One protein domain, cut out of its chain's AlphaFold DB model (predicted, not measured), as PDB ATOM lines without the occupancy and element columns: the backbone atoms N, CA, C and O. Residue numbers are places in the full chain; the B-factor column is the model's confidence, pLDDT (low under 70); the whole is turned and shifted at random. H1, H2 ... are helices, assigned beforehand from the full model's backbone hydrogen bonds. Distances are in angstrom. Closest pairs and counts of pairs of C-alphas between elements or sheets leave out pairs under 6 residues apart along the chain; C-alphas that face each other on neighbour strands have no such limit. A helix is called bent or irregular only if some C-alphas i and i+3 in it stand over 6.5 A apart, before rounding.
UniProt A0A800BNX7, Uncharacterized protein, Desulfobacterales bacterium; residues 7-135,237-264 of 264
ATOM      1  N   LEU A   7      -6.460   9.631  17.087       77.56
ATOM      2  CA  LEU A   7      -7.123   8.344  17.330       77.56
ATOM      3  C   LEU A   7      -6.547   7.213  16.470       77.56
ATOM      4  O   LEU A   7      -6.319   6.113  16.964       77.56
ATOM      5  N   ILE A   8      -6.254   7.490  15.195       79.69
ATOM      6  CA  ILE A   8      -5.720   6.478  14.277       79.69
ATOM      7  C   ILE A   8      -4.287   6.113  14.677       79.69
ATOM      8  O   ILE A   8      -3.919   4.941  14.655       79.69
ATOM      9  N   ARG A   9      -3.488   7.090  15.126       75.31
ATOM     10  CA  ARG A   9      -2.143   6.817  15.662       75.31
ATOM     11  C   ARG A   9      -2.193   5.946  16.913       75.31
ATOM     12  O   ARG A   9      -1.369   5.047  17.039       75.31
ATOM     13  N   HIS A  10      -3.156   6.185  17.803       78.25
ATOM     14  CA  HIS A  10      -3.327   5.381  19.011       78.25
ATOM     15  C   HIS A  10      -3.789   3.950  18.694       78.25
ATOM     16  O   HIS A  10      -3.254   2.985  19.231       78.25
ATOM     17  N   ALA A  11      -4.731   3.785  17.762       79.06
ATOM     18  CA  ALA A  11      -5.155   2.463  17.305       79.06
ATOM     19  C   ALA A  11      -3.997   1.686  16.653       79.06
ATOM     20  O   ALA A  11      -3.794   0.509  16.949       79.06
ATOM     21  N   LEU A  12      -3.194   2.348  15.813       78.12
ATOM     22  CA  LEU A  12      -2.020   1.742  15.184       78.12
ATOM     23  C   LEU A  12      -0.922   1.394  16.195       78.12
ATOM     24  O   LEU A  12      -0.289   0.353  16.048       78.12
ATOM     25  N   SER A  13      -0.702   2.212  17.229       79.50
ATOM     26  CA  SER A  13       0.298   1.911  18.260       79.50
ATOM     27  C   SER A  13      -0.120   0.738  19.150       79.50
ATOM     28  O   SER A  13       0.720  -0.095  19.490       79.50
ATOM     29  N   LEU A  14      -1.413   0.613  19.466       80.38
ATOM     30  CA  LEU A  14      -1.967  -0.568  20.134       80.38
ATOM     31  C   LEU A  14      -1.833  -1.817  19.252       80.38
ATOM     32  O   LEU A  14      -1.361  -2.853  19.720       80.38
ATOM     33  N   LEU A  15      -2.174  -1.706  17.965       83.00
ATOM     34  CA  LEU A  15      -2.024  -2.786  16.989       83.00
ATOM     35  C   LEU A  15      -0.566  -3.164  16.721       83.00
ATOM     36  O   LEU A  15      -0.327  -4.297  16.336       83.00
ATOM     37  N   ALA A  16       0.403  -2.278  16.941       82.81
ATOM     38  CA  ALA A  16       1.829  -2.585  16.816       82.81
ATOM     39  C   ALA A  16       2.436  -3.210  18.095       82.81
ATOM     40  O   ALA A  16       3.633  -3.499  18.150       82.81
ATOM     41  N   SER A  17       1.639  -3.395  19.152       88.19
ATOM     42  CA  SER A  17       2.121  -3.880  20.446       88.19
ATOM     43  C   SER A  17       2.281  -5.400  20.476       88.19
ATOM     44  O   SER A  17       1.360  -6.152  20.152       88.19
ATOM     45  N   THR A  18       3.427  -5.873  20.970       86.25
ATOM     46  CA  THR A  18       3.658  -7.303  21.232       86.25
ATOM     47  C   THR A  18       2.790  -7.826  22.373       86.25
ATOM     48  O   THR A  18       2.327  -8.960  22.314       86.25
ATOM     49  N   ARG A  19       2.496  -6.992  23.382       90.06
ATOM     50  CA  ARG A  19       1.598  -7.360  24.492       90.06
ATOM     51  C   ARG A  19       0.193  -7.664  23.985       90.06
ATOM     52  O   ARG A  19      -0.436  -8.606  24.453       90.06
ATOM     53  N   PHE A  20      -0.275  -6.884  23.010       90.88
ATOM     54  CA  PHE A  20      -1.571  -7.114  22.383       90.88
ATOM     55  C   PHE A  20      -1.601  -8.465  21.660       90.88
ATOM     56  O   PHE A  20      -2.528  -9.243  21.872       90.88
ATOM     57  N   ALA A  21      -0.545  -8.802  20.911       91.12
ATOM     58  CA  ALA A  21      -0.411 -10.114  20.277       91.12
ATOM     59  C   ALA A  21      -0.447 -11.269  21.297       91.12
ATOM     60  O   ALA A  21      -1.144 -12.257  21.081       91.12
ATOM     61  N   THR A  22       0.247 -11.136  22.434       92.69
ATOM     62  CA  THR A  22       0.225 -12.148  23.505       92.69
ATOM     63  C   THR A  22      -1.177 -12.347  24.076       92.69
ATOM     64  O   THR A  22      -1.604 -13.486  24.261       92.69
ATOM     65  N   VAL A  23      -1.915 -11.259  24.319       95.25
ATOM     66  CA  VAL A  23      -3.306 -11.328  24.793       95.25
ATOM     67  C   VAL A  23      -4.195 -12.020  23.762       95.25
ATOM     68  O   VAL A  23      -4.929 -12.935  24.122       95.25
ATOM     69  N   LEU A  24      -4.088 -11.654  22.481       94.69
ATOM     70  CA  LEU A  24      -4.853 -12.288  21.405       94.69
ATOM     71  C   LEU A  24      -4.572 -13.789  21.295       94.69
ATOM     72  O   LEU A  24      -5.504 -14.575  21.141       94.69
ATOM     73  N   MET A  25      -3.307 -14.194  21.421       94.75
ATOM     74  CA  MET A  25      -2.920 -15.603  21.423       94.75
ATOM     75  C   MET A  25      -3.511 -16.346  22.627       94.75
ATOM     76  O   MET A  25      -4.025 -17.455  22.473       94.75
ATOM     77  N   GLY A  26      -3.513 -15.724  23.809       96.75
ATOM     78  CA  GLY A  26      -4.206 -16.240  24.991       96.75
ATOM     79  C   GLY A  26      -5.710 -16.412  24.757       96.75
ATOM     80  O   GLY A  26      -6.247 -17.490  24.998       96.75
ATOM     81  N   CYS A  27      -6.383 -15.398  24.203       97.00
ATOM     82  CA  CYS A  27      -7.803 -15.468  23.851       97.00
ATOM     83  C   CYS A  27      -8.098 -16.581  22.839       97.00
ATOM     84  O   CYS A  27      -9.040 -17.348  23.038       97.00
ATOM     85  N   ALA A  28      -7.292 -16.710  21.781       96.38
ATOM     86  CA  ALA A  28      -7.437 -17.771  20.789       96.38
ATOM     87  C   ALA A  28      -7.272 -19.162  21.425       96.38
ATOM     88  O   ALA A  28      -8.066 -20.061  21.162       96.38
ATOM     89  N   THR A  29      -6.293 -19.313  22.319       96.94
ATOM     90  CA  THR A  29      -6.017 -20.572  23.028       96.94
ATOM     91  C   THR A  29      -7.178 -20.960  23.942       96.94
ATOM     92  O   THR A  29      -7.686 -22.075  23.853       96.94
ATOM     93  N   LEU A  30      -7.655 -20.029  24.774       97.31
ATOM     94  CA  LEU A  30      -8.813 -20.247  25.645       97.31
ATOM     95  C   LEU A  30     -10.084 -20.555  24.845       97.31
ATOM     96  O   LEU A  30     -10.878 -21.395  25.259       97.31
ATOM     97  N   SER A  31     -10.255 -19.926  23.680       96.31
ATOM     98  CA  SER A  31     -11.388 -20.194  22.791       96.31
ATOM     99  C   SER A  31     -11.349 -21.614  22.225       96.31
ATOM    100  O   SER A  31     -12.379 -22.279  22.195       96.31
ATOM    101  N   ILE A  32     -10.172 -22.112  21.827       95.38
ATOM    102  CA  ILE A  32     -10.009 -23.505  21.379       95.38
ATOM    103  C   ILE A  32     -10.307 -24.476  22.525       95.38
ATOM    104  O   ILE A  32     -11.023 -25.452  22.317       95.38
ATOM    105  N   LEU A  33      -9.801 -24.205  23.733       95.81
ATOM    106  CA  LEU A  33     -10.073 -25.040  24.908       95.81
ATOM    107  C   LEU A  33     -11.572 -25.103  25.223       95.81
ATOM    108  O   LEU A  33     -12.108 -26.189  25.424       95.81
ATOM    109  N   ALA A  34     -12.261 -23.960  25.190       94.44
ATOM    110  CA  ALA A  34     -13.712 -23.915  25.323       94.44
ATOM    111  C   ALA A  34     -14.406 -24.719  24.210       94.44
ATOM    112  O   ALA A  34     -15.337 -25.473  24.487       94.44
ATOM    113  N   GLY A  35     -13.925 -24.616  22.969       92.56
ATOM    114  CA  GLY A  35     -14.444 -25.380  21.838       92.56
ATOM    115  C   GLY A  35     -14.333 -26.890  22.021       92.56
ATOM    116  O   GLY A  35     -15.306 -27.595  21.778       92.56
ATOM    117  N   ILE A  36     -13.206 -27.394  22.529       92.00
ATOM    118  CA  ILE A  36     -13.032 -28.827  22.821       92.00
ATOM    119  C   ILE A  36     -14.130 -29.330  23.771       92.00
ATOM    120  O   ILE A  36     -14.695 -30.392  23.532       92.00
ATOM    121  N   CYS A  37     -14.474 -28.556  24.804       90.69
ATOM    122  CA  CYS A  37     -15.520 -28.928  25.759       90.69
ATOM    123  C   CYS A  37     -16.946 -28.768  25.203       90.69
ATOM    124  O   CYS A  37     -17.841 -29.507  25.598       90.69
ATOM    125  N   LEU A  38     -17.184 -27.794  24.319       90.75
ATOM    126  CA  LEU A  38     -18.528 -27.425  23.852       90.75
ATOM    127  C   LEU A  38     -18.955 -28.112  22.545       90.75
ATOM    128  O   LEU A  38     -20.135 -28.069  22.192       90.75
ATOM    129  N   VAL A  39     -18.020 -28.722  21.811       89.44
ATOM    130  CA  VAL A  39     -18.304 -29.439  20.554       89.44
ATOM    131  C   VAL A  39     -18.965 -30.800  20.800       89.44
ATOM    132  O   VAL A  39     -19.719 -31.281  19.948       89.44
ATOM    133  N   GLU A  40     -18.721 -31.417  21.957       85.81
ATOM    134  CA  GLU A  40     -19.227 -32.751  22.273       85.81
ATOM    135  C   GLU A  40     -20.766 -32.804  22.215       85.81
ATOM    136  O   GLU A  40     -21.478 -31.971  22.776       85.81
ATOM    137  N   GLY A  41     -21.307 -33.768  21.462       80.00
ATOM    138  CA  GLY A  41     -22.755 -33.944  21.289       80.00
ATOM    139  C   GLY A  41     -23.447 -32.946  20.348       80.00
ATOM    140  O   GLY A  41     -24.665 -33.026  20.178       80.00
ATOM    141  N   LYS A  42     -22.714 -32.027  19.698       85.56
ATOM    142  CA  LYS A  42     -23.253 -31.040  18.733       85.56
ATOM    143  C   LYS A  42     -22.724 -31.239  17.310       85.56
ATOM    144  O   LYS A  42     -22.575 -30.280  16.550       85.56
ATOM    145  N   GLU A  43     -22.489 -32.494  16.930       81.75
ATOM    146  CA  GLU A  43     -21.912 -32.877  15.634       81.75
ATOM    147  C   GLU A  43     -22.632 -32.226  14.449       81.75
ATOM    148  O   GLU A  43     -21.980 -31.701  13.558       81.75
ATOM    149  N   THR A  44     -23.965 -32.156  14.459       84.81
ATOM    150  CA  THR A  44     -24.735 -31.566  13.350       84.81
ATOM    151  C   THR A  44     -24.407 -30.094  13.099       84.81
ATOM    152  O   THR A  44     -24.343 -29.671  11.946       84.81
ATOM    153  N   THR A  45     -24.150 -29.323  14.160       88.50
ATOM    154  CA  THR A  45     -23.813 -27.896  14.066       88.50
ATOM    155  C   THR A  45     -22.419 -27.707  13.486       88.50
ATOM    156  O   THR A  45     -22.236 -26.920  12.562       88.50
ATOM    157  N   PHE A  46     -21.430 -28.448  13.985       89.50
ATOM    158  CA  PHE A  46     -20.041 -28.267  13.563       89.50
ATOM    159  C   PHE A  46     -19.713 -28.996  12.253       89.50
ATOM    160  O   PHE A  46     -18.957 -28.461  11.453       89.50
ATOM    161  N   MET A  47     -20.348 -30.133  11.948       86.88
ATOM    162  CA  MET A  47     -20.209 -30.814  10.651       86.88
ATOM    163  C   MET A  47     -20.704 -29.957   9.482       86.88
ATOM    164  O   MET A  47     -20.261 -30.142   8.349       86.88
ATOM    165  N   ALA A  48     -21.622 -29.018   9.720       88.88
ATOM    166  CA  ALA A  48     -22.062 -28.097   8.682       88.88
ATOM    167  C   ALA A  48     -20.908 -27.205   8.175       88.88
ATOM    168  O   ALA A  48     -20.874 -26.921   6.980       88.88
ATOM    169  N   LEU A  49     -19.917 -26.854   9.012       88.44
ATOM    170  CA  LEU A  49     -18.753 -26.043   8.602       88.44
ATOM    171  C   LEU A  49     -17.967 -26.654   7.434       88.44
ATOM    172  O   LEU A  49     -17.398 -25.917   6.632       88.44
ATOM    173  N   ASP A  50     -17.962 -27.982   7.298       85.75
ATOM    174  CA  ASP A  50     -17.259 -28.669   6.205       85.75
ATOM    175  C   ASP A  50     -17.994 -28.585   4.859       85.75
ATOM    176  O   ASP A  50     -17.429 -28.894   3.801       85.75
ATOM    177  N   ASN A  51     -19.278 -28.227   4.898       86.06
ATOM    178  CA  ASN A  51     -20.204 -28.387   3.783       86.06
ATOM    179  C   ASN A  51     -20.797 -27.060   3.282       86.06
ATOM    180  O   ASN A  51     -21.299 -27.041   2.161       86.06
ATOM    181  N   ILE A  52     -20.731 -25.978   4.064       90.00
ATOM    182  CA  ILE A  52     -21.246 -24.648   3.696       90.00
ATOM    183  C   ILE A  52     -20.242 -23.535   4.020       90.00
ATOM    184  O   ILE A  52     -19.278 -23.731   4.759       90.00
ATOM    185  N   LYS A  53     -20.470 -22.345   3.454       91.50
ATOM    186  CA  LYS A  53     -19.623 -21.163   3.679       91.50
ATOM    187  C   LYS A  53     -19.746 -20.676   5.121       91.50
ATOM    188  O   LYS A  53     -20.813 -20.768   5.728       91.50
ATOM    189  N   ILE A  54     -18.683 -20.072   5.651       92.38
ATOM    190  CA  ILE A  54     -18.642 -19.613   7.049       92.38
ATOM    191  C   ILE A  54     -19.731 -18.582   7.374       92.38
ATOM    192  O   ILE A  54     -20.279 -18.587   8.471       92.38
ATOM    193  N   GLN A  55     -20.084 -17.714   6.420       93.00
ATOM    194  CA  GLN A  55     -21.114 -16.690   6.607       93.00
ATOM    195  C   GLN A  55     -22.514 -17.304   6.648       93.00
ATOM    196  O   GLN A  55     -23.359 -16.858   7.421       93.00
ATOM    197  N   GLU A  56     -22.751 -18.320   5.819       92.62
ATOM    198  CA  GLU A  56     -24.000 -19.081   5.816       92.62
ATOM    199  C   GLU A  56     -24.120 -19.883   7.111       92.62
ATOM    200  O   GLU A  56     -25.126 -19.788   7.806       92.62
ATOM    201  N   TRP A  57     -23.049 -20.570   7.508       94.88
ATOM    202  CA  TRP A  57     -22.994 -21.297   8.770       94.88
ATOM    203  C   TRP A  57     -23.240 -20.390   9.976       94.88
ATOM    204  O   TRP A  57     -24.035 -20.730  10.852       94.88
ATOM    205  N   ALA A  58     -22.601 -19.218  10.011       94.12
ATOM    206  CA  ALA A  58     -22.752 -18.270  11.107       94.12
ATOM    207  C   ALA A  58     -24.208 -17.821  11.266       94.12
ATOM    208  O   ALA A  58     -24.680 -17.710  12.392       94.12
ATOM    209  N   ARG A  59     -24.925 -17.603  10.157       94.38
ATOM    210  CA  ARG A  59     -26.336 -17.194  10.175       94.38
ATOM    211  C   ARG A  59     -27.280 -18.336  10.542       94.38
ATOM    212  O   ARG A  59     -28.205 -18.094  11.296       94.38
ATOM    213  N   THR A  60     -27.040 -19.539  10.026       92.75
ATOM    214  CA  THR A  60     -27.971 -20.675  10.158       92.75
ATOM    215  C   THR A  60     -27.767 -21.491  11.434       92.75
ATOM    216  O   THR A  60     -28.713 -22.042  11.973       92.75
ATOM    217  N   TYR A  61     -26.528 -21.620  11.905       92.88
ATOM    218  CA  TYR A  61     -26.196 -22.452  13.067       92.88
ATOM    219  C   TYR A  61     -25.498 -21.651  14.163       92.88
ATOM    220  O   TYR A  61     -25.759 -21.850  15.348       92.88
ATOM    221  N   GLY A  62     -24.606 -20.739  13.769       91.62
ATOM    222  CA  GLY A  62     -23.799 -19.954  14.694       91.62
ATOM    223  C   GLY A  62     -24.652 -19.107  15.636       91.62
ATOM    224  O   GLY A  62     -24.584 -19.291  16.848       91.62
ATOM    225  N   LEU A  63     -25.460 -18.199  15.089       92.44
ATOM    226  CA  LEU A  63     -26.279 -17.269  15.872       92.44
ATOM    227  C   LEU A  63     -27.430 -17.973  16.602       92.44
ATOM    228  O   LEU A  63     -27.668 -17.676  17.771       92.44
ATOM    229  N   ASP A  64     -28.066 -18.954  15.962       92.44
ATOM    230  CA  ASP A  64     -29.182 -19.711  16.545       92.44
ATOM    231  C   ASP A  64     -28.762 -20.541  17.769       92.44
ATOM    232  O   ASP A  64     -29.557 -20.784  18.673       92.44
ATOM    233  N   SER A  65     -27.494 -20.961  17.831       91.00
ATOM    234  CA  SER A  65     -26.929 -21.735  18.943       91.00
ATOM    235  C   SER A  65     -25.773 -21.014  19.636       91.00
ATOM    236  O   SER A  65     -24.799 -21.657  20.037       91.00
ATOM    237  N   ILE A  66     -25.887 -19.691  19.832       93.12
ATOM    238  CA  ILE A  66     -24.794 -18.854  20.358       93.12
ATOM    239  C   ILE A  66     -24.190 -19.373  21.668       93.12
ATOM    240  O   ILE A  66     -22.979 -19.291  21.857       93.12
ATOM    241  N   GLY A  67     -25.000 -19.998  22.532       91.31
ATOM    242  CA  GLY A  67     -24.540 -20.606  23.786       91.31
ATOM    243  C   GLY A  67     -23.445 -21.668  23.616       91.31
ATOM    244  O   GLY A  67     -22.646 -21.862  24.528       91.31
ATOM    245  N   HIS A  68     -23.350 -22.300  22.442       90.62
ATOM    246  CA  HIS A  68     -22.363 -23.343  22.133       90.62
ATOM    247  C   HIS A  68     -21.327 -22.907  21.086       90.62
ATOM    248  O   HIS A  68     -20.317 -23.584  20.907       90.62
ATOM    249  N   THR A  69     -21.558 -21.798  20.377       95.00
ATOM    250  CA  THR A  69     -20.750 -21.365  19.221       95.00
ATOM    251  C   THR A  69     -19.983 -20.062  19.473       95.00
ATOM    252  O   THR A  69     -19.101 -19.725  18.684       95.00
ATOM    253  N   TRP A  70     -20.256 -19.332  20.565       95.44
ATOM    254  CA  TRP A  70     -19.612 -18.048  20.888       95.44
ATOM    255  C   TRP A  70     -18.076 -18.108  20.853       95.44
ATOM    256  O   TRP A  70     -17.437 -17.190  20.340       95.44
ATOM    257  N   TRP A  71     -17.481 -19.202  21.342       96.19
ATOM    258  CA  TRP A  71     -16.027 -19.396  21.390       96.19
ATOM    259  C   TRP A  71     -15.407 -19.335  19.993       96.19
ATOM    260  O   TRP A  71     -14.319 -18.798  19.811       96.19
ATOM    261  N   PHE A  72     -16.121 -19.836  18.988       94.88
ATOM    262  CA  PHE A  72     -15.649 -19.868  17.616       94.88
ATOM    263  C   PHE A  72     -15.650 -18.468  16.994       94.88
ATOM    264  O   PHE A  72     -14.712 -18.107  16.284       94.88
ATOM    265  N   PHE A  73     -16.636 -17.630  17.333       95.56
ATOM    266  CA  PHE A  73     -16.632 -16.218  16.947       95.56
ATOM    267  C   PHE A  73     -15.475 -15.455  17.600       95.56
ATOM    268  O   PHE A  73     -14.762 -14.737  16.902       95.56
ATOM    269  N   ILE A  74     -15.229 -15.662  18.900       96.25
ATOM    270  CA  ILE A  74     -14.076 -15.060  19.591       96.25
ATOM    271  C   ILE A  74     -12.766 -15.521  18.953       96.25
ATOM    272  O   ILE A  74     -11.887 -14.698  18.706       96.25
ATOM    273  N   PHE A  75     -12.647 -16.810  18.631       95.94
ATOM    274  CA  PHE A  75     -11.482 -17.360  17.952       95.94
ATOM    275  C   PHE A  75     -11.240 -16.682  16.596       95.94
ATOM    276  O   PHE A  75     -10.139 -16.188  16.351       95.94
ATOM    277  N   ILE A  76     -12.259 -16.583  15.736       94.56
ATOM    278  CA  ILE A  76     -12.141 -15.913  14.431       94.56
ATOM    279  C   ILE A  76     -11.755 -14.440  14.609       94.56
ATOM    280  O   ILE A  76     -10.840 -13.961  13.936       94.56
ATOM    281  N   SER A  77     -12.404 -13.720  15.527       95.19
ATOM    282  CA  SER A  77     -12.081 -12.319  15.812       95.19
ATOM    283  C   SER A  77     -10.647 -12.148  16.313       95.19
ATOM    284  O   SER A  77      -9.947 -11.244  15.853       95.19
ATOM    285  N   ALA A  78     -10.177 -13.032  17.197       95.44
ATOM    286  CA  ALA A  78      -8.805 -13.026  17.692       95.44
ATOM    287  C   ALA A  78      -7.798 -13.301  16.566       95.44
ATOM    288  O   ALA A  78      -6.802 -12.589  16.454       95.44
ATOM    289  N   MET A  79      -8.082 -14.265  15.685       94.69
ATOM    290  CA  MET A  79      -7.243 -14.571  14.522       94.69
ATOM    291  C   MET A  79      -7.163 -13.394  13.544       94.69
ATOM    292  O   MET A  79      -6.069 -13.047  13.097       94.69
ATOM    293  N   LEU A  80      -8.287 -12.734  13.246       93.75
ATOM    294  CA  LEU A  80      -8.312 -11.538  12.396       93.75
ATOM    295  C   LEU A  80      -7.507 -10.390  13.015       93.75
ATOM    296  O   LEU A  80      -6.664  -9.793  12.341       93.75
ATOM    297  N   ALA A  81      -7.714 -10.111  14.303       93.38
ATOM    298  CA  ALA A  81      -6.964  -9.087  15.023       93.38
ATOM    299  C   ALA A  81      -5.460  -9.403  15.073       93.38
ATOM    300  O   ALA A  81      -4.634  -8.503  14.925       93.38
ATOM    301  N   MET A  82      -5.094 -10.681  15.211       93.00
ATOM    302  CA  MET A  82      -3.703 -11.134  15.205       93.00
ATOM    303  C   MET A  82      -3.064 -10.962  13.824       93.00
ATOM    304  O   MET A  82      -1.913 -10.532  13.731       93.00
ATOM    305  N   GLY A  83      -3.815 -11.211  12.749       93.25
ATOM    306  CA  GLY A  83      -3.398 -10.893  11.384       93.25
ATOM    307  C   GLY A  83      -3.134  -9.398  11.194       93.25
ATOM    308  O   GLY A  83      -2.076  -9.014  10.703       93.25
ATOM    309  N   LEU A  84      -4.042  -8.534  11.655       92.56
ATOM    310  CA  LEU A  84      -3.859  -7.080  11.575       92.56
ATOM    311  C   LEU A  84      -2.646  -6.602  12.385       92.56
ATOM    312  O   LEU A  84      -1.827  -5.845  11.866       92.56
ATOM    313  N   ASN A  85      -2.491  -7.082  13.621       93.00
ATOM    314  CA  ASN A  85      -1.325  -6.794  14.458       93.00
ATOM    315  C   ASN A  85      -0.021  -7.216  13.765       93.00
ATOM    316  O   ASN A  85       0.917  -6.424  13.653       93.00
ATOM    317  N   THR A  86       0.015  -8.436  13.228       90.56
ATOM    318  CA  THR A  86       1.190  -8.965  12.529       90.56
ATOM    319  C   THR A  86       1.506  -8.146  11.280       90.56
ATOM    320  O   THR A  86       2.675  -7.849  11.029       90.56
ATOM    321  N   ALA A  87       0.496  -7.721  10.517       90.81
ATOM    322  CA  ALA A  87       0.676  -6.878   9.338       90.81
ATOM    323  C   ALA A  87       1.278  -5.513   9.694       90.81
ATOM    324  O   ALA A  87       2.295  -5.129   9.115       90.81
ATOM    325  N   VAL A  88       0.714  -4.816  10.686       89.25
ATOM    326  CA  VAL A  88       1.209  -3.504  11.135       89.25
ATOM    327  C   VAL A  88       2.646  -3.611  11.648       89.25
ATOM    328  O   VAL A  88       3.518  -2.877  11.181       89.25
ATOM    329  N   CYS A  89       2.921  -4.573  12.536       85.12
ATOM    330  CA  CYS A  89       4.265  -4.826  13.060       85.12
ATOM    331  C   CYS A  89       5.273  -5.129  11.944       85.12
ATOM    332  O   CYS A  89       6.414  -4.669  11.980       85.12
ATOM    333  N   THR A  90       4.870  -5.918  10.948       86.88
ATOM    334  CA  THR A  90       5.758  -6.332   9.857       86.88
ATOM    335  C   THR A  90       6.063  -5.177   8.911       86.88
ATOM    336  O   THR A  90       7.223  -4.999   8.548       86.88
ATOM    337  N   VAL A  91       5.072  -4.354   8.558       85.50
ATOM    338  CA  VAL A  91       5.278  -3.169   7.708       85.50
ATOM    339  C   VAL A  91       6.184  -2.146   8.397       85.50
ATOM    340  O   VAL A  91       7.141  -1.665   7.786       85.50
ATOM    341  N   ASP A  92       5.951  -1.850   9.678       81.69
ATOM    342  CA  ASP A  92       6.789  -0.917  10.443       81.69
ATOM    343  C   ASP A  92       8.255  -1.386  10.490       81.69
ATOM    344  O   ASP A  92       9.191  -0.657  10.147       81.69
ATOM    345  N   ARG A  93       8.472  -2.670  10.791       79.69
ATOM    346  CA  ARG A  93       9.824  -3.231  10.860       79.69
ATOM    347  C   ARG A  93      10.497  -3.333   9.497       79.69
ATOM    348  O   ARG A  93      11.669  -2.969   9.390       79.69
ATOM    349  N   LEU A  94       9.779  -3.743   8.452       80.38
ATOM    350  CA  LEU A  94      10.335  -3.859   7.105       80.38
ATOM    351  C   LEU A  94      10.740  -2.489   6.541       80.38
ATOM    352  O   LEU A  94      11.823  -2.361   5.972       80.38
ATOM    353  N   THR A  95       9.939  -1.443   6.772       79.50
ATOM    354  CA  THR A  95      10.291  -0.071   6.356       79.50
ATOM    355  C   THR A  95      11.498   0.478   7.119       79.50
ATOM    356  O   THR A  95      12.316   1.195   6.540       79.50
ATOM    357  N   SER A  96      11.661   0.120   8.396       76.19
ATOM    358  CA  SER A  96      12.850   0.486   9.176       76.19
ATOM    359  C   SER A  96      14.123  -0.221   8.685       76.19
ATOM    360  O   SER A  96      15.197   0.385   8.662       76.19
ATOM    361  N   LEU A  97      13.998  -1.479   8.247       74.56
ATOM    362  CA  LEU A  97      15.109  -2.304   7.769       74.56
ATOM    363  C   LEU A  97      15.540  -1.913   6.349       74.56
ATOM    364  O   LEU A  97      16.735  -1.820   6.082       74.56
ATOM    365  N   ALA A  98      14.587  -1.587   5.472       73.25
ATOM    366  CA  ALA A  98      14.851  -1.120   4.107       73.25
ATOM    367  C   ALA A  98      15.669   0.184   4.056       73.25
ATOM    368  O   ALA A  98      16.337   0.459   3.067       73.25
ATOM    369  N   LYS A  99      15.667   0.979   5.134       72.38
ATOM    370  CA  LYS A  99      16.491   2.195   5.258       72.38
ATOM    371  C   LYS A  99      17.944   1.917   5.661       72.38
ATOM    372  O   LYS A  99      18.762   2.829   5.635       72.38
ATOM    373  N   ARG A 100      18.271   0.688   6.074       67.31
ATOM    374  CA  ARG A 100      19.586   0.285   6.592       67.31
ATOM    375  C   ARG A 100      20.112  -0.913   5.799       67.31
ATOM    376  O   ARG A 100      20.299  -1.997   6.347       67.31
ATOM    377  N   ILE A 101      20.318  -0.732   4.495       58.66
ATOM    378  CA  ILE A 101      20.828  -1.788   3.611       58.66
ATOM    379  C   ILE A 101      22.348  -1.856   3.759       58.66
ATOM    380  O   ILE A 101      23.097  -1.255   2.998       58.66
ATOM    381  N   ASN A 102      22.806  -2.590   4.769       61.59
ATOM    382  CA  ASN A 102      24.141  -3.169   4.756       61.59
ATOM    383  C   ASN A 102      23.980  -4.654   5.094       61.59
ATOM    384  O   ASN A 102      23.530  -5.002   6.188       61.59
ATOM    385  N   VAL A 103      24.208  -5.522   4.106       60.06
ATOM    386  CA  VAL A 103      23.818  -6.939   4.145       60.06
ATOM    387  C   VAL A 103      24.773  -7.706   5.059       60.06
ATOM    388  O   VAL A 103      25.772  -8.264   4.620       60.06
ATOM    389  N   SER A 104      24.472  -7.720   6.357       68.81
ATOM    390  CA  SER A 104      25.162  -8.551   7.345       68.81
ATOM    391  C   SER A 104      24.337  -9.789   7.706       68.81
ATOM    392  O   SER A 104      23.123  -9.846   7.494       68.81
ATOM    393  N   THR A 105      24.976 -10.790   8.313       64.25
ATOM    394  CA  THR A 105      24.306 -12.006   8.810       64.25
ATOM    395  C   THR A 105      23.182 -11.682   9.808       64.25
ATOM    396  O   THR A 105      22.154 -12.355   9.823       64.25
ATOM    397  N   ALA A 106      23.321 -10.589  10.568       67.50
ATOM    398  CA  ALA A 106      22.288 -10.093  11.478       67.50
ATOM    399  C   ALA A 106      21.053  -9.537  10.739       67.50
ATOM    400  O   ALA A 106      19.932  -9.636  11.238       67.50
ATOM    401  N   VAL A 107      21.235  -8.975   9.539       70.19
ATOM    402  CA  VAL A 107      20.128  -8.531   8.676       70.19
ATOM    403  C   VAL A 107      19.397  -9.731   8.074       70.19
ATOM    404  O   VAL A 107      18.169  -9.728   8.064       70.19
ATOM    405  N   MET A 108      20.112 -10.790   7.669       67.31
ATOM    406  CA  MET A 108      19.492 -12.050   7.223       67.31
ATOM    407  C   MET A 108      18.618 -12.699   8.305       67.31
ATOM    408  O   MET A 108      17.498 -13.110   8.012       67.31
ATOM    409  N   PHE A 109      19.104 -12.759   9.550       73.62
ATOM    410  CA  PHE A 109      18.334 -13.286  10.683       73.62
ATOM    411  C   PHE A 109      17.058 -12.469  10.945       73.62
ATOM    412  O   PHE A 109      15.982 -13.021  11.146       73.62
ATOM    413  N   ARG A 110      17.144 -11.135  10.901       76.62
ATOM    414  CA  ARG A 110      15.961 -10.275  11.088       76.62
ATOM    415  C   ARG A 110      14.971 -10.408   9.933       76.62
ATOM    416  O   ARG A 110      13.764 -10.432  10.158       76.62
ATOM    417  N   LEU A 111      15.470 -10.518   8.704       78.94
ATOM    418  CA  LEU A 111      14.635 -10.652   7.516       78.94
ATOM    419  C   LEU A 111      13.884 -11.990   7.488       78.94
ATOM    420  O   LEU A 111      12.730 -12.011   7.070       78.94
ATOM    421  N   SER A 112      14.486 -13.082   7.972       80.62
ATOM    422  CA  SER A 112      13.832 -14.398   8.008       80.62
ATOM    423  C   SER A 112      12.636 -14.434   8.966       80.62
ATOM    424  O   SER A 112      11.589 -14.964   8.601       80.62
ATOM    425  N   ILE A 113      12.730 -13.786  10.134       84.44
ATOM    426  CA  ILE A 113      11.604 -13.640  11.077       84.44
ATOM    427  C   ILE A 113      10.448 -12.864  10.428       84.44
ATOM    428  O   ILE A 113       9.293 -13.286  10.488       84.44
ATOM    429  N   HIS A 114      10.743 -11.754   9.746       86.00
ATOM    430  CA  HIS A 114       9.716 -10.994   9.026       86.00
ATOM    431  C   HIS A 114       9.151 -11.762   7.820       86.00
ATOM    432  O   HIS A 114       7.960 -11.647   7.533       86.00
ATOM    433  N   GLY A 115       9.964 -12.596   7.168       86.06
ATOM    434  CA  GLY A 115       9.516 -13.550   6.153       86.06
ATOM    435  C   GLY A 115       8.476 -14.526   6.704       86.06
ATOM    436  O   GLY A 115       7.420 -14.697   6.099       86.06
ATOM    437  N   MET A 116       8.702 -15.082   7.900       89.19
ATOM    438  CA  MET A 116       7.722 -15.948   8.571       89.19
ATOM    439  C   MET A 116       6.421 -15.214   8.919       89.19
ATOM    440  O   MET A 116       5.346 -15.783   8.750       89.19
ATOM    441  N   HIS A 117       6.484 -13.952   9.355       90.62
ATOM    442  CA  HIS A 117       5.277 -13.156   9.612       90.62
ATOM    443  C   HIS A 117       4.466 -12.909   8.335       90.62
ATOM    444  O   HIS A 117       3.252 -13.103   8.333       90.62
ATOM    445  N   LEU A 118       5.121 -12.525   7.234       91.00
ATOM    446  CA  LEU A 118       4.453 -12.367   5.937       91.00
ATOM    447  C   LEU A 118       3.839 -13.686   5.462       91.00
ATOM    448  O   LEU A 118       2.707 -13.710   4.987       91.00
ATOM    449  N   ALA A 119       4.561 -14.793   5.636       93.50
ATOM    450  CA  ALA A 119       4.064 -16.120   5.319       93.50
ATOM    451  C   ALA A 119       2.805 -16.475   6.128       93.50
ATOM    452  O   ALA A 119       1.813 -16.924   5.556       93.50
ATOM    453  N   PHE A 120       2.811 -16.205   7.437       92.56
ATOM    454  CA  PHE A 120       1.643 -16.372   8.304       92.56
ATOM    455  C   PHE A 120       0.443 -15.546   7.818       92.56
ATOM    456  O   PHE A 120      -0.671 -16.066   7.769       92.56
ATOM    457  N   LEU A 121       0.657 -14.299   7.380       94.25
ATOM    458  CA  LEU A 121      -0.408 -13.463   6.811       94.25
ATOM    459  C   LEU A 121      -0.999 -14.060   5.533       94.25
ATOM    460  O   LEU A 121      -2.220 -14.078   5.387       94.25
ATOM    461  N   PHE A 122      -0.166 -14.581   4.627       95.19
ATOM    462  CA  PHE A 122      -0.650 -15.256   3.420       95.19
ATOM    463  C   PHE A 122      -1.448 -16.518   3.744       95.19
ATOM    464  O   PHE A 122      -2.495 -16.744   3.140       95.19
ATOM    465  N   ILE A 123      -0.997 -17.311   4.719       95.00
ATOM    466  CA  ILE A 123      -1.722 -18.500   5.184       95.00
ATOM    467  C   ILE A 123      -3.087 -18.098   5.748       95.00
ATOM    468  O   ILE A 123      -4.107 -18.639   5.324       95.00
ATOM    469  N   LEU A 124      -3.121 -17.124   6.660       94.44
ATOM    470  CA  LEU A 124      -4.353 -16.658   7.291       94.44
ATOM    471  C   LEU A 124      -5.333 -16.075   6.266       94.44
ATOM    472  O   LEU A 124      -6.521 -16.393   6.297       94.44
ATOM    473  N   LEU A 125      -4.838 -15.261   5.333       94.75
ATOM    474  CA  LEU A 125      -5.646 -14.697   4.256       94.75
ATOM    475  C   LEU A 125      -6.166 -15.790   3.316       94.75
ATOM    476  O   LEU A 125      -7.337 -15.766   2.945       94.75
ATOM    477  N   GLY A 126      -5.331 -16.772   2.971       94.50
ATOM    478  CA  GLY A 126      -5.725 -17.923   2.162       94.50
ATOM    479  C   GLY A 126      -6.826 -18.744   2.828       94.50
ATOM    480  O   GLY A 126      -7.826 -19.048   2.182       94.50
ATOM    481  N   PHE A 127      -6.718 -19.016   4.132       93.06
ATOM    482  CA  PHE A 127      -7.807 -19.628   4.897       93.06
ATOM    483  C   PHE A 127      -9.065 -18.754   4.901       93.06
ATOM    484  O   PHE A 127     -10.153 -19.258   4.641       93.06
ATOM    485  N   GLY A 128      -8.936 -17.444   5.125       93.12
ATOM    486  CA  GLY A 128     -10.069 -16.518   5.088       93.12
ATOM    487  C   GLY A 128     -10.819 -16.562   3.754       93.12
ATOM    488  O   GLY A 128     -12.039 -16.725   3.739       93.12
ATOM    489  N   ILE A 129     -10.100 -16.493   2.631       94.19
ATOM    490  CA  ILE A 129     -10.672 -16.608   1.279       94.19
ATOM    491  C   ILE A 129     -11.320 -17.981   1.085       94.19
ATOM    492  O   ILE A 129     -12.445 -18.068   0.591       94.19
ATOM    493  N   SER A 130     -10.642 -19.045   1.509       92.00
ATOM    494  CA  SER A 130     -11.137 -20.417   1.423       92.00
ATOM    495  C   SER A 130     -12.486 -20.574   2.140       92.00
ATOM    496  O   SER A 130     -13.459 -21.010   1.528       92.00
ATOM    497  N   PHE A 131     -12.611 -20.124   3.388       90.56
ATOM    498  CA  PHE A 131     -13.850 -20.259   4.163       90.56
ATOM    499  C   PHE A 131     -15.001 -19.358   3.690       90.56
ATOM    500  O   PHE A 131     -16.167 -19.665   3.946       90.56
ATOM    501  N   THR A 132     -14.693 -18.251   3.012       92.31
ATOM    502  CA  THR A 132     -15.687 -17.238   2.620       92.31
ATOM    503  C   THR A 132     -16.145 -17.342   1.170       92.31
ATOM    504  O   THR A 132     -17.269 -16.940   0.866       92.31
ATOM    505  N   THR A 133     -15.295 -17.854   0.278       91.62
ATOM    506  CA  THR A 133     -15.526 -17.835  -1.176       91.62
ATOM    507  C   THR A 133     -15.536 -19.212  -1.826       91.62
ATOM    508  O   THR A 133     -15.858 -19.293  -3.009       91.62
ATOM    509  N   SER A 134     -15.197 -20.286  -1.103       88.94
ATOM    510  CA  SER A 134     -15.206 -21.627  -1.698       88.94
ATOM    511  C   SER A 134     -16.619 -22.094  -1.999       88.94
ATOM    512  O   SER A 134     -17.509 -21.993  -1.154       88.94
ATOM    513  N   ASP A 135     -16.801 -22.689  -3.169       88.38
ATOM    514  CA  ASP A 135     -18.037 -23.377  -3.510       88.38
ATOM    515  C   ASP A 135     -17.898 -24.849  -3.133       88.38
ATOM    516  O   ASP A 135     -17.006 -25.553  -3.619       88.38
ATOM    517  N   LEU A 237      -3.081 -19.464  -2.368       93.50
ATOM    518  CA  LEU A 237      -2.538 -18.440  -1.488       93.50
ATOM    519  C   LEU A 237      -1.968 -19.023  -0.191       93.50
ATOM    520  O   LEU A 237      -0.849 -18.669   0.184       93.50
ATOM    521  N   TYR A 238      -2.681 -19.936   0.481       92.88
ATOM    522  CA  TYR A 238      -2.129 -20.535   1.698       92.88
ATOM    523  C   TYR A 238      -0.984 -21.508   1.387       92.88
ATOM    524  O   TYR A 238      -0.058 -21.592   2.189       92.88
ATOM    525  N   ILE A 239      -0.992 -22.216   0.243       93.31
ATOM    526  CA  ILE A 239       0.142 -23.063  -0.180       93.31
ATOM    527  C   ILE A 239       1.372 -22.195  -0.436       93.31
ATOM    528  O   ILE A 239       2.460 -22.525   0.035       93.31
ATOM    529  N   PHE A 240       1.201 -21.071  -1.139       94.88
ATOM    530  CA  PHE A 240       2.270 -20.096  -1.334       94.88
ATOM    531  C   PHE A 240       2.822 -19.602   0.009       94.88
ATOM    532  O   PHE A 240       4.033 -19.632   0.226       94.88
ATOM    533  N   GLY A 241       1.936 -19.231   0.937       94.75
ATOM    534  CA  GLY A 241       2.314 -18.854   2.295       94.75
ATOM    535  C   GLY A 241       3.077 -19.962   3.026       94.75
ATOM    536  O   GLY A 241       4.134 -19.698   3.585       94.75
ATOM    537  N   ALA A 242       2.615 -21.213   2.974       94.31
ATOM    538  CA  ALA A 242       3.272 -22.352   3.618       94.31
ATOM    539  C   ALA A 242       4.665 -22.640   3.038       94.31
ATOM    540  O   ALA A 242       5.618 -22.868   3.784       94.31
ATOM    541  N   PHE A 243       4.808 -22.578   1.714       95.56
ATOM    542  CA  PHE A 243       6.099 -22.722   1.047       95.56
ATOM    543  C   PHE A 243       7.063 -21.599   1.446       95.56
ATOM    544  O   PHE A 243       8.207 -21.854   1.826       95.56
ATOM    545  N   PHE A 244       6.585 -20.355   1.433       93.44
ATOM    546  CA  PHE A 244       7.370 -19.196   1.842       93.44
ATOM    547  C   PHE A 244       7.758 -19.247   3.330       93.44
ATOM    548  O   PHE A 244       8.883 -18.885   3.691       93.44
ATOM    549  N   PHE A 245       6.873 -19.769   4.187       94.38
ATOM    550  CA  PHE A 245       7.155 -20.032   5.598       94.38
ATOM    551  C   PHE A 245       8.304 -21.031   5.742       94.38
ATOM    552  O   PHE A 245       9.265 -20.753   6.454       94.38
ATOM    553  N   ALA A 246       8.238 -22.164   5.034       94.25
ATOM    554  CA  ALA A 246       9.257 -23.210   5.095       94.25
ATOM    555  C   ALA A 246      10.639 -22.695   4.664       94.25
ATOM    556  O   ALA A 246      11.635 -22.943   5.345       94.25
ATOM    557  N   ILE A 247      10.700 -21.916   3.579       92.81
ATOM    558  CA  ILE A 247      11.938 -21.265   3.133       92.81
ATOM    559  C   ILE A 247      12.468 -20.312   4.209       92.81
ATOM    560  O   ILE A 247      13.643 -20.379   4.572       92.81
ATOM    561  N   SER A 248      11.609 -19.441   4.743       90.88
ATOM    562  CA  SER A 248      11.992 -18.455   5.761       90.88
ATOM    563  C   SER A 248      12.492 -19.127   7.044       90.88
ATOM    564  O   SER A 248      13.509 -18.715   7.602       90.88
ATOM    565  N   ALA A 249      11.834 -20.205   7.474       90.50
ATOM    566  CA  ALA A 249      12.238 -21.031   8.607       90.50
ATOM    567  C   ALA A 249      13.591 -21.719   8.373       90.50
ATOM    568  O   ALA A 249      14.437 -21.735   9.267       90.50
ATOM    569  N   CYS A 250      13.841 -22.222   7.160       91.25
ATOM    570  CA  CYS A 250      15.133 -22.798   6.792       91.25
ATOM    571  C   CYS A 250      16.257 -21.751   6.860       91.25
ATOM    572  O   CYS A 250      17.286 -21.981   7.497       91.25
ATOM    573  N   PHE A 251      16.042 -20.558   6.292       87.94
ATOM    574  CA  PHE A 251      17.003 -19.455   6.388       87.94
ATOM    575  C   PHE A 251      17.270 -19.032   7.831       87.94
ATOM    576  O   PHE A 251      18.421 -18.784   8.190       87.94
ATOM    577  N   TYR A 252      16.230 -18.976   8.662       88.38
ATOM    578  CA  TYR A 252      16.373 -18.729  10.090       88.38
ATOM    579  C   TYR A 252      17.257 -19.791  10.755       88.38
ATOM    580  O   TYR A 252      18.267 -19.435  11.363       88.38
ATOM    581  N   GLY A 253      16.964 -21.080  10.564       88.06
ATOM    582  CA  GLY A 253      17.759 -22.172  11.133       88.06
ATOM    583  C   GLY A 253      19.229 -22.125  10.702       88.06
ATOM    584  O   GLY A 253      20.124 -22.202  11.541       88.06
ATOM    585  N   LEU A 254      19.492 -21.889   9.413       87.50
ATOM    586  CA  LEU A 254      20.851 -21.720   8.887       87.50
ATOM    587  C   LEU A 254      21.565 -20.502   9.482       87.50
ATOM    588  O   LEU A 254      22.763 -20.559   9.754       87.50
ATOM    589  N   SER A 255      20.849 -19.394   9.678       84.81
ATOM    590  CA  SER A 255      21.424 -18.189  10.278       84.81
ATOM    591  C   SER A 255      21.788 -18.399  11.749       84.81
ATOM    592  O   SER A 255      22.869 -17.984  12.155       84.81
ATOM    593  N   VAL A 256      20.952 -19.113  12.511       86.62
ATOM    594  CA  VAL A 256      21.231 -19.486  13.907       86.62
ATOM    595  C   VAL A 256      22.438 -20.414  13.987       86.62
ATOM    596  O   VAL A 256      23.364 -20.141  14.746       86.62
ATOM    597  N   LEU A 257      22.482 -21.454  13.151       86.94
ATOM    598  CA  LEU A 257      23.603 -22.393  13.116       86.94
ATOM    599  C   LEU A 257      24.928 -21.689  12.791       86.94
ATOM    600  O   LEU A 257      25.934 -21.931  13.449       86.94
ATOM    601  N   ARG A 258      24.932 -20.779  11.809       84.50
ATOM    602  CA  ARG A 258      26.126 -19.993  11.451       84.50
ATOM    603  C   ARG A 258      26.586 -19.046  12.555       84.50
ATOM    604  O   ARG A 258      27.784 -18.805  12.644       84.50
ATOM    605  N   MET A 259      25.667 -18.471  13.331       82.50
ATOM    606  CA  MET A 259      26.035 -17.633  14.478       82.50
ATOM    607  C   MET A 259      26.687 -18.484  15.565       82.50
ATOM    608  O   MET A 259      27.767 -18.139  16.022       82.50
ATOM    609  N   HIS A 260      26.105 -19.644  15.879       84.94
ATOM    610  CA  HIS A 260      26.656 -20.548  16.884       84.94
ATOM    611  C   HIS A 260      28.041 -21.094  16.497       84.94
ATOM    612  O   HIS A 260      28.956 -21.080  17.306       84.94
ATOM    613  N   LEU A 261      28.237 -21.483  15.232       84.81
ATOM    614  CA  LEU A 261      29.534 -21.952  14.717       84.81
ATOM    615  C   LEU A 261      30.620 -20.863  14.633       84.81
ATOM    616  O   LEU A 261      31.764 -21.191  14.353       84.81
ATOM    617  N   ARG A 262      30.277 -19.578  14.787       78.50
ATOM    618  CA  ARG A 262      31.260 -18.481  14.860       78.50
ATOM    619  C   ARG A 262      31.677 -18.147  16.292       78.50
ATOM    620  O   ARG A 262      32.640 -17.408  16.462       78.50
ATOM    621  N   GLU A 263      30.923 -18.617  17.283       70.06
ATOM    622  CA  GLU A 263      31.202 -18.414  18.709       70.06
ATOM    623  C   GLU A 263      32.019 -19.568  19.321       70.06
ATOM    624  O   GLU A 263      32.537 -19.414  20.425       70.06
ATOM    625  N   VAL A 264      32.148 -20.692  18.601       58.53
ATOM    626  CA  VAL A 264      32.985 -21.865  18.925       58.53
ATOM    627  C   VAL A 264      34.270 -21.820  18.108       58.53
ATOM    628  O   VAL A 264      35.337 -22.106  18.691       58.53
TER     629      VAL A 264
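What this domain is: This is residues 7 to 135 and 237 to 264 of the 264 residues of an uncharacterized protein of Desulfobacterales bacterium (UniProt A0A800BNX7). Four long helices pack one on the next in the order H2, H5, H6, H7, each running opposite to the one before, in a loose, elongated body. At one end, where H2 ends and H5 begins, the short H3 and H4 form a small head; residues 98 to 104, in the turn from H5 to H6, stick out, and H1 meets residues 84 to 89 of H5 with its last residues, about perpendicular to it, and points away from the long helices. The 157 printed residues hold seven named helices, H1 to H7 along the chain, and no named strand; the class is all helix. The whole is loose, with a radius of gyration of the C-alphas of 19.4 A, and spans 58 by 37 by 31 A.

How they stand to each other: H5, residues 66 to 98, is the longest helix and touches three others. H2, residues 18 to 38, touches it at a shallow tilt of 25 degrees, opposite ways; their closest C-alphas, Ser 31 and Trp 71, are 4.9 A apart. H1, residues 7 to 15, touches residues 84 to 89 of H5 about perpendicular, at 82 degrees, with C-alphas of Leu 15 and Asn 85 closest at 4.8 A. H6, residues 105 to 133, forms a hairpin with H5: its residues 114 to 124 touch residues 83 to 94 of H5, closest at C-alphas Gly 83 and Leu 121, 6.0 A, at 36 degrees, only just steep. H7, residues 237 to 263, touches H6 at a shallow tilt of 19 degrees, opposite ways, with C-alphas Ile 123 and Tyr 238 closest at 4.1 A. H3, residues 43 to 50, and H4, residues 54 to 62, form a hairpin, closest at C-alphas Thr 45 and Tyr 61, 6.0 A. H4 and H6 only just touch, only at their ends, with 3 pairs of C-alphas within 8 A; the closest are Ile 54 and Phe 131, 5.6 A. H5 and H7 are apart. In H1, H2, H4, H6 and H7 every O i to N i+4 pair is within hydrogen-bond range; H5 has 26 of 29 and H3 1 of 4, beside 3 of 5 O i to N i+3 pairs.

Where its parts are: H5 runs 46.4 A from C-alpha 66 at (-24.794, -18.854, 20.358) to C-alpha 98 at (14.851, -1.120, 4.107); it is irregular, with C-alphas 68 and 71 7.5 A apart. H6 measures 41.5 A, H7 39.3 A, H2 30.1 A, H1 12.2 A, H3 11.3 A and H4 9.2 A. H7 ends at C-alpha 263, (31.202, -18.414, 18.709).

The domain as a whole: The C-alphas of Asp 64 and Val 264, the two farthest apart, are 62.2 A apart. Residues 136 to 236 are not printed; C-alphas 135 and 237 are 16.4 A apart across the cut. Of the links printed whole, H5 to H6 is short and the others are tight. Mean pLDDT of the printed part is 87.6; residues 100 to 106, 108 and 264 are under 70.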